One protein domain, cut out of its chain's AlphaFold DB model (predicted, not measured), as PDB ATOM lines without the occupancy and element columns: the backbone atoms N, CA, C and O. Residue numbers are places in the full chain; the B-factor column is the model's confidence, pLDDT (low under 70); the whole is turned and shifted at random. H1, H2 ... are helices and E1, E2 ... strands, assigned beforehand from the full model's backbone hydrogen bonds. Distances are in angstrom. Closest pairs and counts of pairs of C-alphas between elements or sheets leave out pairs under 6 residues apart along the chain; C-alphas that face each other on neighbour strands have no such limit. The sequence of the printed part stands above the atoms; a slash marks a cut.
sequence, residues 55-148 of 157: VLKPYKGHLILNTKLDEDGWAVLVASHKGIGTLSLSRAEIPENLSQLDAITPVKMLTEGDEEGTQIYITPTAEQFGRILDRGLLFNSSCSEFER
ATOM      1  N   VAL A  55     192.054 204.423 162.506       86.44
ATOM      2  CA  VAL A  55     190.983 205.271 163.035       86.44
ATOM      3  C   VAL A  55     190.162 204.480 164.046       86.44
ATOM      4  O   VAL A  55     189.439 203.548 163.688       86.44
ATOM      5  N   LEU A  56     190.255 204.886 165.313       87.62
ATOM      6  CA  LEU A  56     189.474 204.327 166.413       87.62
ATOM      7  C   LEU A  56     188.212 205.163 166.643       87.62
ATOM      8  O   LEU A  56     188.300 206.380 166.811       87.62
ATOM      9  N   LYS A  57     187.042 204.520 166.665       90.12
ATOM     10  CA  LYS A  57     185.759 205.189 166.926       90.12
ATOM     11  C   LYS A  57     184.942 204.431 167.971       90.12
ATOM     12  O   LYS A  57     184.749 203.227 167.807       90.12
ATOM     13  N   PRO A  58     184.411 205.106 169.006       91.12
ATOM     14  CA  PRO A  58     183.404 204.504 169.864       91.12
ATOM     15  C   PRO A  58     182.093 204.334 169.086       91.12
ATOM     16  O   PRO A  58     181.642 205.255 168.403       91.12
ATOM     17  N   TYR A  59     181.471 203.163 169.189       92.56
ATOM     18  CA  TYR A  59     180.187 202.874 168.553       92.56
ATOM     19  C   TYR A  59     179.407 201.842 169.373       92.56
ATOM     20  O   TYR A  59     179.876 200.725 169.565       92.56
ATOM     21  N   LYS A  60     178.223 202.220 169.876       89.25
ATOM     22  CA  LYS A  60     177.323 201.358 170.673       89.25
ATOM     23  C   LYS A  60     178.004 200.566 171.816       89.25
ATOM     24  O   LYS A  60     177.685 199.410 172.041       89.25
ATOM     25  N   GLY A  61     178.939 201.175 172.548       87.56
ATOM     26  CA  GLY A  61     179.651 200.497 173.649       87.56
ATOM     27  C   GLY A  61     180.849 199.643 173.211       87.56
ATOM     28  O   GLY A  61     181.505 199.036 174.053       87.56
ATOM     29  N   HIS A  62     181.171 199.652 171.919       91.19
ATOM     30  CA  HIS A  62     182.357 199.031 171.342       91.19
ATOM     31  C   HIS A  62     183.369 200.088 170.906       91.19
ATOM     32  O   HIS A  62     183.022 201.249 170.661       91.19
ATOM     33  N   LEU A  63     184.617 199.662 170.734       91.44
ATOM     34  CA  LEU A  63     185.632 200.421 170.015       91.44
ATOM     35  C   LEU A  63     185.871 199.770 168.651       91.44
ATOM     36  O   LEU A  63     186.314 198.626 168.568       91.44
ATOM     37  N   ILE A  64     185.582 200.513 167.584       92.50
ATOM     38  CA  ILE A  64     185.777 200.074 166.202       92.50
ATOM     39  C   ILE A  64     187.114 200.620 165.719       92.50
ATOM     40  O   ILE A  64     187.272 201.832 165.542       92.50
ATOM     41  N   LEU A  65     188.079 199.728 165.529       90.88
ATOM     42  CA  LEU A  65     189.406 200.043 165.027       90.88
ATOM     43  C   LEU A  65     189.452 199.750 163.528       90.88
ATOM     44  O   LEU A  65     189.427 198.599 163.102       90.88
ATOM     45  N   ASN A  66     189.530 200.812 162.734       88.81
ATOM     46  CA  ASN A  66     189.573 200.735 161.280       88.81
ATOM     47  C   ASN A  66     191.007 200.982 160.814       88.81
ATOM     48  O   ASN A  66     191.613 201.972 161.217       88.81
ATOM     49  N   THR A  67     191.540 200.117 159.958       88.38
ATOM     50  CA  THR A  67     192.845 200.310 159.308       88.38
ATOM     51  C   THR A  67     192.622 200.421 157.811       88.38
ATOM     52  O   THR A  67     192.046 199.506 157.219       88.38
ATOM     53  N   LYS A  68     193.043 201.534 157.205       85.56
ATOM     54  CA  LYS A  68     192.926 201.712 155.755       85.56
ATOM     55  C   LYS A  68     193.885 200.746 155.056       85.56
ATOM     56  O   LYS A  68     195.068 200.737 155.392       85.56
ATOM     57  N   LEU A  69     193.374 199.929 154.139       81.38
ATOM     58  CA  LEU A  69     194.183 198.988 153.355       81.38
ATOM     59  C   LEU A  69     194.582 199.612 152.014       81.38
ATOM     60  O   LEU A  69     195.762 199.640 151.675       81.38
ATOM     61  N   ASP A  70     193.606 200.180 151.308       81.75
ATOM     62  CA  ASP A  70     193.761 200.872 150.025       81.75
ATOM     63  C   ASP A  70     192.729 202.018 149.910       81.75
ATOM     64  O   ASP A  70     192.213 202.488 150.927       81.75
ATOM     65  N   GLU A  71     192.475 202.546 148.708       79.00
ATOM     66  CA  GLU A  71     191.543 203.667 148.506       79.00
ATOM     67  C   GLU A  71     190.106 203.353 148.951       79.00
ATOM     68  O   GLU A  71     189.478 204.227 149.558       79.00
ATOM     69  N   ASP A  72     189.650 202.112 148.759       76.88
ATOM     70  CA  ASP A  72     188.259 201.687 148.944       76.88
ATOM     71  C   ASP A  72     188.082 200.656 150.081       76.88
ATOM     72  O   ASP A  72     186.962 200.382 150.519       76.88
ATOM     73  N   GLY A  73     189.178 200.097 150.598       76.94
ATOM     74  CA  GLY A  73     189.196 198.985 151.543       76.94
ATOM     75  C   GLY A  73     189.629 199.355 152.963       76.94
ATOM     76  O   GLY A  73     190.609 200.073 153.192       76.94
ATOM     77  N   TRP A  74     188.932 198.782 153.947       82.62
ATOM     78  CA  TRP A  74     189.261 198.898 155.369       82.62
ATOM     79  C   TRP A  74     189.259 197.531 156.048       82.62
ATOM     80  O   TRP A  74     188.305 196.767 155.924       82.62
ATOM     81  N   ALA A  75     190.289 197.259 156.846       85.94
ATOM     82  CA  ALA A  75     190.247 196.195 157.839       85.94
ATOM     83  C   ALA A  75     189.574 196.718 159.111       85.94
ATOM     84  O   ALA A  75     189.938 197.785 159.616       85.94
ATOM     85  N   VAL A  76     188.619 195.954 159.644       89.31
ATOM     86  CA  VAL A  76     187.846 196.328 160.834       89.31
ATOM     87  C   VAL A  76     188.099 195.327 161.956       89.31
ATOM     88  O   VAL A  76     187.885 194.124 161.800       89.31
ATOM     89  N   LEU A  77     188.528 195.852 163.100       91.25
ATOM     90  CA  LEU A  77     188.593 195.144 164.371       91.25
ATOM     91  C   LEU A  77     187.593 195.765 165.342       91.25
ATOM     92  O   LEU A  77     187.427 196.987 165.382       91.25
ATOM     93  N   VAL A  78     186.952 194.930 166.150       92.94
ATOM     94  CA  VAL A  78     185.987 195.364 167.156       92.94
ATOM     95  C   VAL A  78     186.452 194.914 168.527       92.94
ATOM     96  O   VAL A  78     186.568 193.714 168.790       92.94
ATOM     97  N   ALA A  79     186.718 195.889 169.395       91.12
ATOM     98  CA  ALA A  79     186.991 195.646 170.800       91.12
ATOM     99  C   ALA A  79     185.712 195.845 171.625       91.12
ATOM    100  O   ALA A  79     185.054 196.887 171.531       91.12
ATOM    101  N   SER A  80     185.375 194.843 172.432       90.75
ATOM    102  CA  SER A  80     184.129 194.771 173.200       90.75
ATOM    103  C   SER A  80     184.402 194.272 174.608       90.75
ATOM    104  O   SER A  80     185.193 193.346 174.793       90.75
ATOM    105  N   HIS A  81     183.704 194.819 175.597       87.00
ATOM    106  CA  HIS A  81     183.702 194.226 176.931       87.00
ATOM    107  C   HIS A  81     183.057 192.837 176.897       87.00
ATOM    108  O   HIS A  81     181.973 192.663 176.342       87.00
ATOM    109  N   LYS A  82     183.719 191.858 177.516       82.31
ATOM    110  CA  LYS A  82     183.234 190.487 177.681       82.31
ATOM    111  C   LYS A  82     183.149 190.174 179.175       82.31
ATOM    112  O   LYS A  82     183.982 189.470 179.723       82.31
ATOM    113  N   GLY A  83     182.147 190.737 179.847       75.88
ATOM    114  CA  GLY A  83     182.029 190.645 181.306       75.88
ATOM    115  C   GLY A  83     182.964 191.603 182.052       75.88
ATOM    116  O   GLY A  83     183.495 192.558 181.479       75.88
ATOM    117  N   ILE A  84     183.116 191.379 183.359       73.12
ATOM    118  CA  ILE A  84     183.883 192.258 184.250       73.12
ATOM    119  C   ILE A  84     185.379 192.068 183.987       73.12
ATOM    120  O   ILE A  84     185.897 190.965 184.082       73.12
ATOM    121  N   GLY A  85     186.080 193.159 183.666       71.75
ATOM    122  CA  GLY A  85     187.545 193.168 183.565       71.75
ATOM    123  C   GLY A  85     188.145 192.511 182.316       71.75
ATOM    124  O   GLY A  85     189.363 192.587 182.151       71.75
ATOM    125  N   THR A  86     187.327 191.939 181.426       81.94
ATOM    126  CA  THR A  86     187.794 191.283 180.196       81.94
ATOM    127  C   THR A  86     187.392 192.075 178.958       81.94
ATOM    128  O   THR A  86     186.227 192.422 178.751       81.94
ATOM    129  N   LEU A  87     188.377 192.342 178.104       86.81
ATOM    130  CA  LEU A  87     188.206 192.945 176.791       86.81
ATOM    131  C   LEU A  87     188.420 191.872 175.724       86.81
ATOM    132  O   LEU A  87     189.464 191.233 175.672       86.81
ATOM    133  N   SER A  88     187.443 191.698 174.847       90.25
ATOM    134  CA  SER A  88     187.558 190.845 173.666       90.25
ATOM    135  C   SER A  88     187.889 191.691 172.447       90.25
ATOM    136  O   SER A  88     187.348 192.785 172.280       90.25
ATOM    137  N   LEU A  89     188.763 191.178 171.591       91.12
ATOM    138  CA  LEU A  89     189.016 191.699 170.258       91.12
ATOM    139  C   LEU A  89     188.504 190.678 169.244       91.12
ATOM    140  O   LEU A  89     188.737 189.477 169.385       91.12
ATOM    141  N   SER A  90     187.792 191.159 168.235       91.94
ATOM    142  CA  SER A  90     187.240 190.359 167.142       91.94
ATOM    143  C   SER A  90     187.590 191.014 165.813       91.94
ATOM    144  O   SER A  90     187.709 192.239 165.719       91.94
ATOM    145  N   ARG A  91     187.788 190.195 164.785       89.00
ATOM    146  CA  ARG A  91     187.986 190.639 163.401       89.00
ATOM    147  C   ARG A  91     186.782 190.227 162.576       89.00
ATOM    148  O   ARG A  91     186.073 189.310 162.970       89.00
ATOM    149  N   ALA A  92     186.569 190.899 161.450       87.12
ATOM    150  CA  ALA A  92     185.562 190.452 160.501       87.12
ATOM    151  C   ALA A  92     185.956 189.073 159.947       87.12
ATOM    152  O   ALA A  92     187.050 188.918 159.403       87.12
ATOM    153  N   GLU A  93     185.070 188.095 160.078       83.94
ATOM    154  CA  GLU A  93     185.179 186.779 159.453       83.94
ATOM    155  C   GLU A  93     183.961 186.547 158.559       83.94
ATOM    156  O   GLU A  93     182.873 187.071 158.809       83.94
ATOM    157  N   ILE A  94     184.156 185.799 157.474       82.75
ATOM    158  CA  ILE A  94     183.068 185.490 156.549       82.75
ATOM    159  C   ILE A  94     182.118 184.507 157.241       82.75
ATOM    160  O   ILE A  94     182.558 183.425 157.634       82.75
ATOM    161  N   PRO A  95     180.826 184.846 157.394       82.81
ATOM    162  CA  PRO A  95     179.881 183.952 158.030       82.81
ATOM    163  C   PRO A  95     179.597 182.762 157.126       82.81
ATOM    164  O   PRO A  95     179.480 182.905 155.910       82.81
ATOM    165  N   GLU A  96     179.359 181.606 157.742       78.62
ATOM    166  CA  GLU A  96     178.923 180.394 157.037       78.62
ATOM    167  C   GLU A  96     177.646 180.629 156.214       78.62
ATOM    168  O   GLU A  96     177.438 180.005 155.176       78.62
ATOM    169  N   ASN A  97     176.785 181.548 156.666       80.62
ATOM    170  CA  ASN A  97     175.541 181.897 155.995       80.62
ATOM    171  C   ASN A  97     175.514 183.369 155.554       80.62
ATOM    172  O   ASN A  97     175.034 184.251 156.273       80.62
ATOM    173  N   LEU A  98     175.955 183.608 154.318       86.19
ATOM    174  CA  LEU A  98     175.942 184.929 153.682       86.19
ATOM    175  C   LEU A  98     174.532 185.507 153.476       86.19
ATOM    176  O   LEU A  98     174.390 186.725 153.427       86.19
ATOM    177  N   SER A  99     173.476 184.685 153.413       88.81
ATOM    178  CA  SER A  99     172.111 185.191 153.166       88.81
ATOM    179  C   SER A  99     171.618 186.140 154.265       88.81
ATOM    180  O   SER A  99     170.904 187.104 153.993       88.81
ATOM    181  N   GLN A 100     172.036 185.914 155.516       90.38
ATOM    182  CA  GLN A 100     171.670 186.786 156.633       90.38
ATOM    183  C   GLN A 100     172.383 188.138 156.568       90.38
ATOM    184  O   GLN A 100     171.834 189.142 157.027       90.38
ATOM    185  N   LEU A 101     173.593 188.153 156.009       91.00
ATOM    186  CA  LEU A 101     174.369 189.362 155.783       91.00
ATOM    187  C   LEU A 101     173.791 190.164 154.609       91.00
ATOM    188  O   LEU A 101     173.560 191.363 154.763       91.00
ATOM    189  N   ASP A 102     173.462 189.489 153.505       92.19
ATOM    190  CA  ASP A 102     172.868 190.094 152.305       92.19
ATOM    191  C   ASP A 102     171.501 190.744 152.583       92.19
ATOM    192  O   ASP A 102     171.189 191.826 152.087       92.19
ATOM    193  N   ALA A 103     170.724 190.164 153.503       94.00
ATOM    194  CA  ALA A 103     169.474 190.752 153.985       94.00
ATOM    195  C   ALA A 103     169.652 192.093 154.734       94.00
ATOM    196  O   ALA A 103     168.671 192.804 154.966       94.00
ATOM    197  N   ILE A 104     170.874 192.435 155.160       94.00
ATOM    198  CA  ILE A 104     171.187 193.687 155.859       94.00
ATOM    199  C   ILE A 104     171.911 194.663 154.936       94.00
ATOM    200  O   ILE A 104     171.556 195.843 154.918       94.00
ATOM    201  N   THR A 105     172.921 194.201 154.204       93.12
ATOM    202  CA  THR A 105     173.717 195.003 153.268       93.12
ATOM    203  C   THR A 105     174.076 194.150 152.051       93.12
ATOM    204  O   THR A 105     174.429 192.992 152.253       93.12
ATOM    205  N   PRO A 106     174.009 194.680 150.814       92.94
ATOM    206  CA  PRO A 106     174.326 193.896 149.624       92.94
ATOM    207  C   PRO A 106     175.729 193.290 149.694       92.94
ATOM    208  O   PRO A 106     176.706 194.014 149.912       92.94
ATOM    209  N   VAL A 107     175.826 191.978 149.482       90.88
ATOM    210  CA  VAL A 107     177.095 191.243 149.471       90.88
ATOM    211  C   VAL A 107     177.535 190.999 148.034       90.88
ATOM    212  O   VAL A 107     176.836 190.365 147.247       90.88
ATOM    213  N   LYS A 108     178.737 191.464 147.690       86.88
ATOM    214  CA  LYS A 108     179.391 191.134 146.424       86.88
ATOM    215  C   LYS A 108     180.542 190.168 146.688       86.88
ATOM    216  O   LYS A 108     181.484 190.527 147.384       86.88
ATOM    217  N   MET A 109     180.494 188.969 146.118       82.50
ATOM    218  CA  MET A 109     181.646 188.063 146.132       82.50
ATOM    219  C   MET A 109     182.704 188.579 145.151       82.50
ATOM    220  O   MET A 109     182.378 188.927 144.013       82.50
ATOM    221  N   LEU A 110     183.945 188.705 145.618       75.69
ATOM    222  CA  LEU A 110     185.078 189.154 144.805       75.69
ATOM    223  C   LEU A 110     185.800 187.966 144.167       75.69
ATOM    224  O   LEU A 110     186.163 188.049 142.995       75.69
ATOM    225  N   THR A 111     185.919 186.859 144.899       68.31
ATOM    226  CA  THR A 111     186.452 185.585 144.407       68.31
ATOM    227  C   THR A 111     185.723 184.400 145.052       68.31
ATOM    228  O   THR A 111     185.410 184.410 146.246       68.31
ATOM    229  N   GLU A 112     185.398 183.391 144.236       56.62
ATOM    230  CA  GLU A 112     184.822 182.111 144.664       56.62
ATOM    231  C   GLU A 112     185.868 180.998 144.490       56.62
ATOM    232  O   GLU A 112     186.245 180.676 143.366       56.62
ATOM    233  N   GLY A 113     186.269 180.347 145.587       53.81
ATOM    234  CA  GLY A 113     186.882 179.011 145.537       53.81
ATOM    235  C   GLY A 113     188.337 178.924 145.062       53.81
ATOM    236  O   GLY A 113     188.763 177.863 144.614       53.81
ATOM    237  N   ASP A 114     189.100 180.002 145.157       47.75
ATOM    238  CA  ASP A 114     190.541 180.056 144.920       47.75
ATOM    239  C   ASP A 114     191.367 179.557 146.124       47.75
ATOM    240  O   ASP A 114     190.887 179.481 147.256       47.75
ATOM    241  N   GLU A 115     192.638 179.207 145.876       51.53
ATOM    242  CA  GLU A 115     193.593 178.738 146.902       51.53
ATOM    243  C   GLU A 115     193.814 179.765 148.036       51.53
ATOM    244  O   GLU A 115     194.266 179.399 149.121       51.53
ATOM    245  N   GLU A 116     193.456 181.035 147.804       53.16
ATOM    246  CA  GLU A 116     193.568 182.158 148.749       53.16
ATOM    247  C   GLU A 116     192.303 182.385 149.608       53.16
ATOM    248  O   GLU A 116     192.347 183.150 150.576       53.16
ATOM    249  N   GLY A 117     191.204 181.676 149.319       58.16
ATOM    250  CA  GLY A 117     189.947 181.722 150.071       58.16
ATOM    251  C   GLY A 117     188.926 182.752 149.566       58.16
ATOM    252  O   GLY A 117     189.259 183.741 148.922       58.16
ATOM    253  N   THR A 118     187.647 182.520 149.890       67.50
ATOM    254  CA  THR A 118     186.525 183.391 149.503       67.50
ATOM    255  C   THR A 118     186.713 184.813 150.026       67.50
ATOM    256  O   THR A 118     186.991 185.004 151.208       67.50
ATOM    257  N   GLN A 119     186.483 185.813 149.173       75.94
ATOM    258  CA  GLN A 119     186.474 187.225 149.559       75.94
ATOM    259  C   GLN A 119     185.111 187.862 149.288       75.94
ATOM    260  O   GLN A 119     184.511 187.663 148.228       75.94
ATOM    261  N   ILE A 120     184.630 188.669 150.236       82.56
ATOM    262  CA  ILE A 120     183.374 189.414 150.110       82.56
ATOM    263  C   ILE A 120     183.609 190.916 150.237       82.56
ATOM    264  O   ILE A 120     184.466 191.372 150.990       82.56
ATOM    265  N   TYR A 121     182.791 191.680 149.528       85.50
ATOM    266  CA  TYR A 121     182.759 193.130 149.553       85.50
ATOM    267  C   TYR A 121     181.372 193.609 149.972       85.50
ATOM    268  O   TYR A 121     180.362 193.203 149.391       85.50
ATOM    269  N   ILE A 122     181.336 194.478 150.981       89.38
ATOM    270  CA  ILE A 122     180.119 195.075 151.534       89.38
ATOM    271  C   ILE A 122     180.350 196.558 151.816       89.38
ATOM    272  O   ILE A 122     181.446 196.969 152.193       89.38
ATOM    273  N   THR A 123     179.296 197.359 151.695       91.44
ATOM    274  CA  THR A 123     179.335 198.804 151.978       91.44
ATOM    275  C   THR A 123     178.164 199.197 152.880       91.44
ATOM    276  O   THR A 123     177.225 199.859 152.426       91.44
ATOM    277  N   PRO A 124     178.155 198.751 154.148       93.06
ATOM    278  CA  PRO A 124     177.041 199.015 155.045       93.06
ATOM    279  C   PRO A 124     176.955 200.500 155.417       93.06
ATOM    280  O   PRO A 124     177.963 201.173 155.636       93.06
ATOM    281  N   THR A 125     175.735 201.005 155.582       94.50
ATOM    282  CA  THR A 125     175.496 202.254 156.315       94.50
ATOM    283  C   THR A 125     175.819 202.072 157.801       94.50
ATOM    284  O   THR A 125     175.898 200.951 158.305       94.50
ATOM    285  N   ALA A 126     175.934 203.172 158.550       91.31
ATOM    286  CA  ALA A 126     176.146 203.105 159.998       91.31
ATOM    287  C   ALA A 126     175.047 202.306 160.725       91.31
ATOM    288  O   ALA A 126     175.333 201.621 161.703       91.31
ATOM    289  N   GLU A 127     173.798 202.365 160.255       94.56
ATOM    290  CA  GLU A 127     172.696 201.588 160.830       94.56
ATOM    291  C   GLU A 127     172.815 200.095 160.490       94.56
ATOM    292  O   GLU A 127     172.677 199.247 161.372       94.56
ATOM    293  N   GLN A 128     173.112 199.768 159.228       95.88
ATOM    294  CA  GLN A 128     173.331 198.389 158.783       95.88
ATOM    295  C   GLN A 128     174.508 197.749 159.520       95.88
ATOM    296  O   GLN A 128     174.380 196.629 160.009       95.88
ATOM    297  N   PHE A 129     175.614 198.480 159.684       94.31
ATOM    298  CA  PHE A 129     176.764 198.042 160.472       94.31
ATOM    299  C   PHE A 129     176.369 197.724 161.917       94.31
ATOM    300  O   PHE A 129     176.738 196.676 162.440       94.31
ATOM    301  N   GLY A 130     175.549 198.576 162.540       93.62
ATOM    302  CA  GLY A 130     175.013 198.303 163.871       93.62
ATOM    303  C   GLY A 130     174.241 196.988 163.936       93.62
ATOM    304  O   GLY A 130     174.459 196.208 164.854       93.62
ATOM    305  N   ARG A 131     173.399 196.690 162.940       94.94
ATOM    306  CA  ARG A 131     172.659 195.415 162.881       94.94
ATOM    307  C   ARG A 131     173.577 194.209 162.659       94.94
ATOM    308  O   ARG A 131     173.300 193.146 163.205       94.94
ATOM    309  N   ILE A 132     174.640 194.359 161.864       93.38
ATOM    310  CA  ILE A 132     175.661 193.319 161.646       93.38
ATOM    311  C   ILE A 132     176.366 192.988 162.963       93.38
ATOM    312  O   ILE A 132     176.525 191.811 163.290       93.38
ATOM    313  N   LEU A 133     176.748 194.024 163.714       92.06
ATOM    314  CA  LEU A 133     177.420 193.893 165.000       92.06
ATOM    315  C   LEU A 133     176.508 193.247 166.050       92.06
ATOM    316  O   LEU A 133     176.889 192.244 166.644       92.06
ATOM    317  N   ASP A 134     175.283 193.756 166.205       91.31
ATOM    318  CA  ASP A 134     174.311 193.274 167.198       91.31
ATOM    319  C   ASP A 134     173.942 191.791 166.979       91.31
ATOM    320  O   ASP A 134     173.647 191.065 167.926       91.31
ATOM    321  N   ARG A 135     173.957 191.327 165.722       90.56
ATOM    322  CA  ARG A 135     173.670 189.930 165.354       90.56
ATOM    323  C   ARG A 135     174.907 189.031 165.329       90.56
ATOM    324  O   ARG A 135     174.765 187.844 165.059       90.56
ATOM    325  N   GLY A 136     176.103 189.580 165.556       88.75
ATOM    326  CA  GLY A 136     177.357 188.830 165.494       88.75
ATOM    327  C   GLY A 136     177.639 188.217 164.119       88.75
ATOM    328  O   GLY A 136     178.266 187.171 164.042       88.75
ATOM    329  N   LEU A 137     177.171 188.822 163.022       90.06
ATOM    330  CA  LEU A 137     177.267 188.186 161.699       90.06
ATOM    331  C   LEU A 137     178.689 188.160 161.136       90.06
ATOM    332  O   LEU A 137     179.012 187.256 160.384       90.06
ATOM    333  N   LEU A 138     179.522 189.147 161.481       89.44
ATOM    334  CA  LEU A 138     180.930 189.202 161.059       89.44
ATOM    335  C   LEU A 138     181.914 189.089 162.227       89.44
ATOM    336  O   LEU A 138     183.087 188.839 162.005       89.44
ATOM    337  N   PHE A 139     181.456 189.320 163.459       90.25
ATOM    338  CA  PHE A 139     182.314 189.531 164.630       90.25
ATOM    339  C   PHE A 139     181.935 188.586 165.787       90.25
ATOM    340  O   PHE A 139     181.912 188.997 166.945       90.25
ATOM    341  N   ASN A 140     181.554 187.338 165.483       82.12
ATOM    342  CA  ASN A 140     181.133 186.351 166.494       82.12
ATOM    343  C   ASN A 140     182.304 185.683 167.230       82.12
ATOM    344  O   ASN A 140     182.131 185.236 168.363       82.12
ATOM    345  N   SER A 141     183.474 185.598 166.602       79.19
ATOM    346  CA  SER A 141     184.665 184.963 167.150       79.19
ATOM    347  C   SER A 141     185.616 186.021 167.712       79.19
ATOM    348  O   SER A 141     186.002 186.990 167.050       79.19
ATOM    349  N   SER A 142     186.010 185.849 168.977       79.56
ATOM    350  CA  SER A 142     187.123 186.622 169.521       79.56
ATOM    351  C   SER A 142     188.433 186.002 169.046       79.56
ATOM    352  O   SER A 142     188.653 184.804 169.205       79.56
ATOM    353  N   CYS A 143     189.308 186.823 168.470       82.00
ATOM    354  CA  CYS A 143     190.655 186.409 168.090       82.00
ATOM    355  C   CYS A 143     191.664 186.608 169.229       82.00
ATOM    356  O   CYS A 143     192.743 186.018 169.214       82.00
ATOM    357  N   SER A 144     191.350 187.457 170.210       84.25
ATOM    358  CA  SER A 144     192.185 187.697 171.389       84.25
ATOM    359  C   SER A 144     191.341 188.227 172.541       84.25
ATOM    360  O   SER A 144     190.501 189.103 172.343       84.25
ATOM    361  N   GLU A 145     191.619 187.746 173.747       86.38
ATOM    362  CA  GLU A 145     191.009 188.234 174.982       86.38
ATOM    363  C   GLU A 145     192.100 188.813 175.879       86.38
ATOM    364  O   GLU A 145     193.197 188.266 175.992       86.38
ATOM    365  N   PHE A 146     191.805 189.961 176.478       81.94
ATOM    366  CA  PHE A 146     192.699 190.691 177.357       81.94
ATOM    367  C   PHE A 146     192.018 190.837 178.705       81.94
ATOM    368  O   PHE A 146     191.000 191.517 178.832       81.94
ATOM    369  N   GLU A 147     192.596 190.203 179.712       78.56
ATOM    370  CA  GLU A 147     192.174 190.367 181.093       78.56
ATOM    371  C   GLU A 147     192.932 191.522 181.732       78.56
ATOM    372  O   GLU A 147     194.090 191.814 181.402       78.56
ATOM    373  N   ARG A 148     192.282 192.186 182.682       69.50
ATOM    374  CA  ARG A 148     192.946 193.190 183.497       69.50
ATOM    375  C   ARG A 148     194.085 192.543 184.282       69.50
ATOM    376  O   ARG A 148     193.859 191.693 185.138       69.50
TER     377      ARG A 148
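AT A GLANCE: This is residues 55 to 148 of the 157 residues of an uncharacterized protein of Maribacter sp. ACAM166 (UniProt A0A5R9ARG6). A strongly twisted sheet of five antiparallel strands, in the order E1, E2, E3, E4, E7, makes the main body. A separate small hairpin of E5 and E6 lies toward the other end of the long axis, and two short helices, H1 and H2, lie off the sheet to one side. The printed part has 94 residues with two named helices and seven named strands, E1 E2 E3 E4 H1 E5 E6 H2 E7 along the chain, and its class is mixed. It is compact, with a radius of gyration of the C-alphas of 13.9 A and spans of 41 by 30 by 28 A.

HOW THE PARTS SIT: E1, residues 55 to 59, E2, 62 to 68, E3, 74 to 81, and E4, 86 to 91, form a meander, each strand the antiparallel neighbour of the one before. Within hydrogen-bond range are N 57 and O 64, 2.9 A, N 65 and O 77, 2.8 A, and N 78 and O 90, 2.8 A. H1, residues 98 to 102, is not on the sheet. E5, 108 to 111, and E6, 119 to 121, form an antiparallel hairpin, with N 108 and O 121 at 2.9 A. H2, residues 126 to 134, is only just not on the sheet, with 4 pairs of C-alphas within 10 A. H1 and H2 are close but not clearly touching; their closest C-alphas, of Leu 101 and Ile 132, are 7.2 A apart. In both helices every O i to N i+4 pair is within hydrogen-bond range. E7, residues 142 to 147, is E4's antiparallel neighbour, with N 87 and O 146 at 2.8 A.

IN THESE COORDINATES: E1 begins at C-alpha 55 (190.983, 205.271, 163.035). E2 is 19.0 A long, E3 22.8 A and E4 16.8 A; H2 is 12.3 A. E7 ends at C-alpha 147 (192.174, 190.367, 181.093).

THE WHOLE: The farthest C-alphas, of Ile 84 and Asp 114, are 41.7 A apart. The printed part has no cut and no long link. pLDDT is under 70 at residues 111 to 118 and 148.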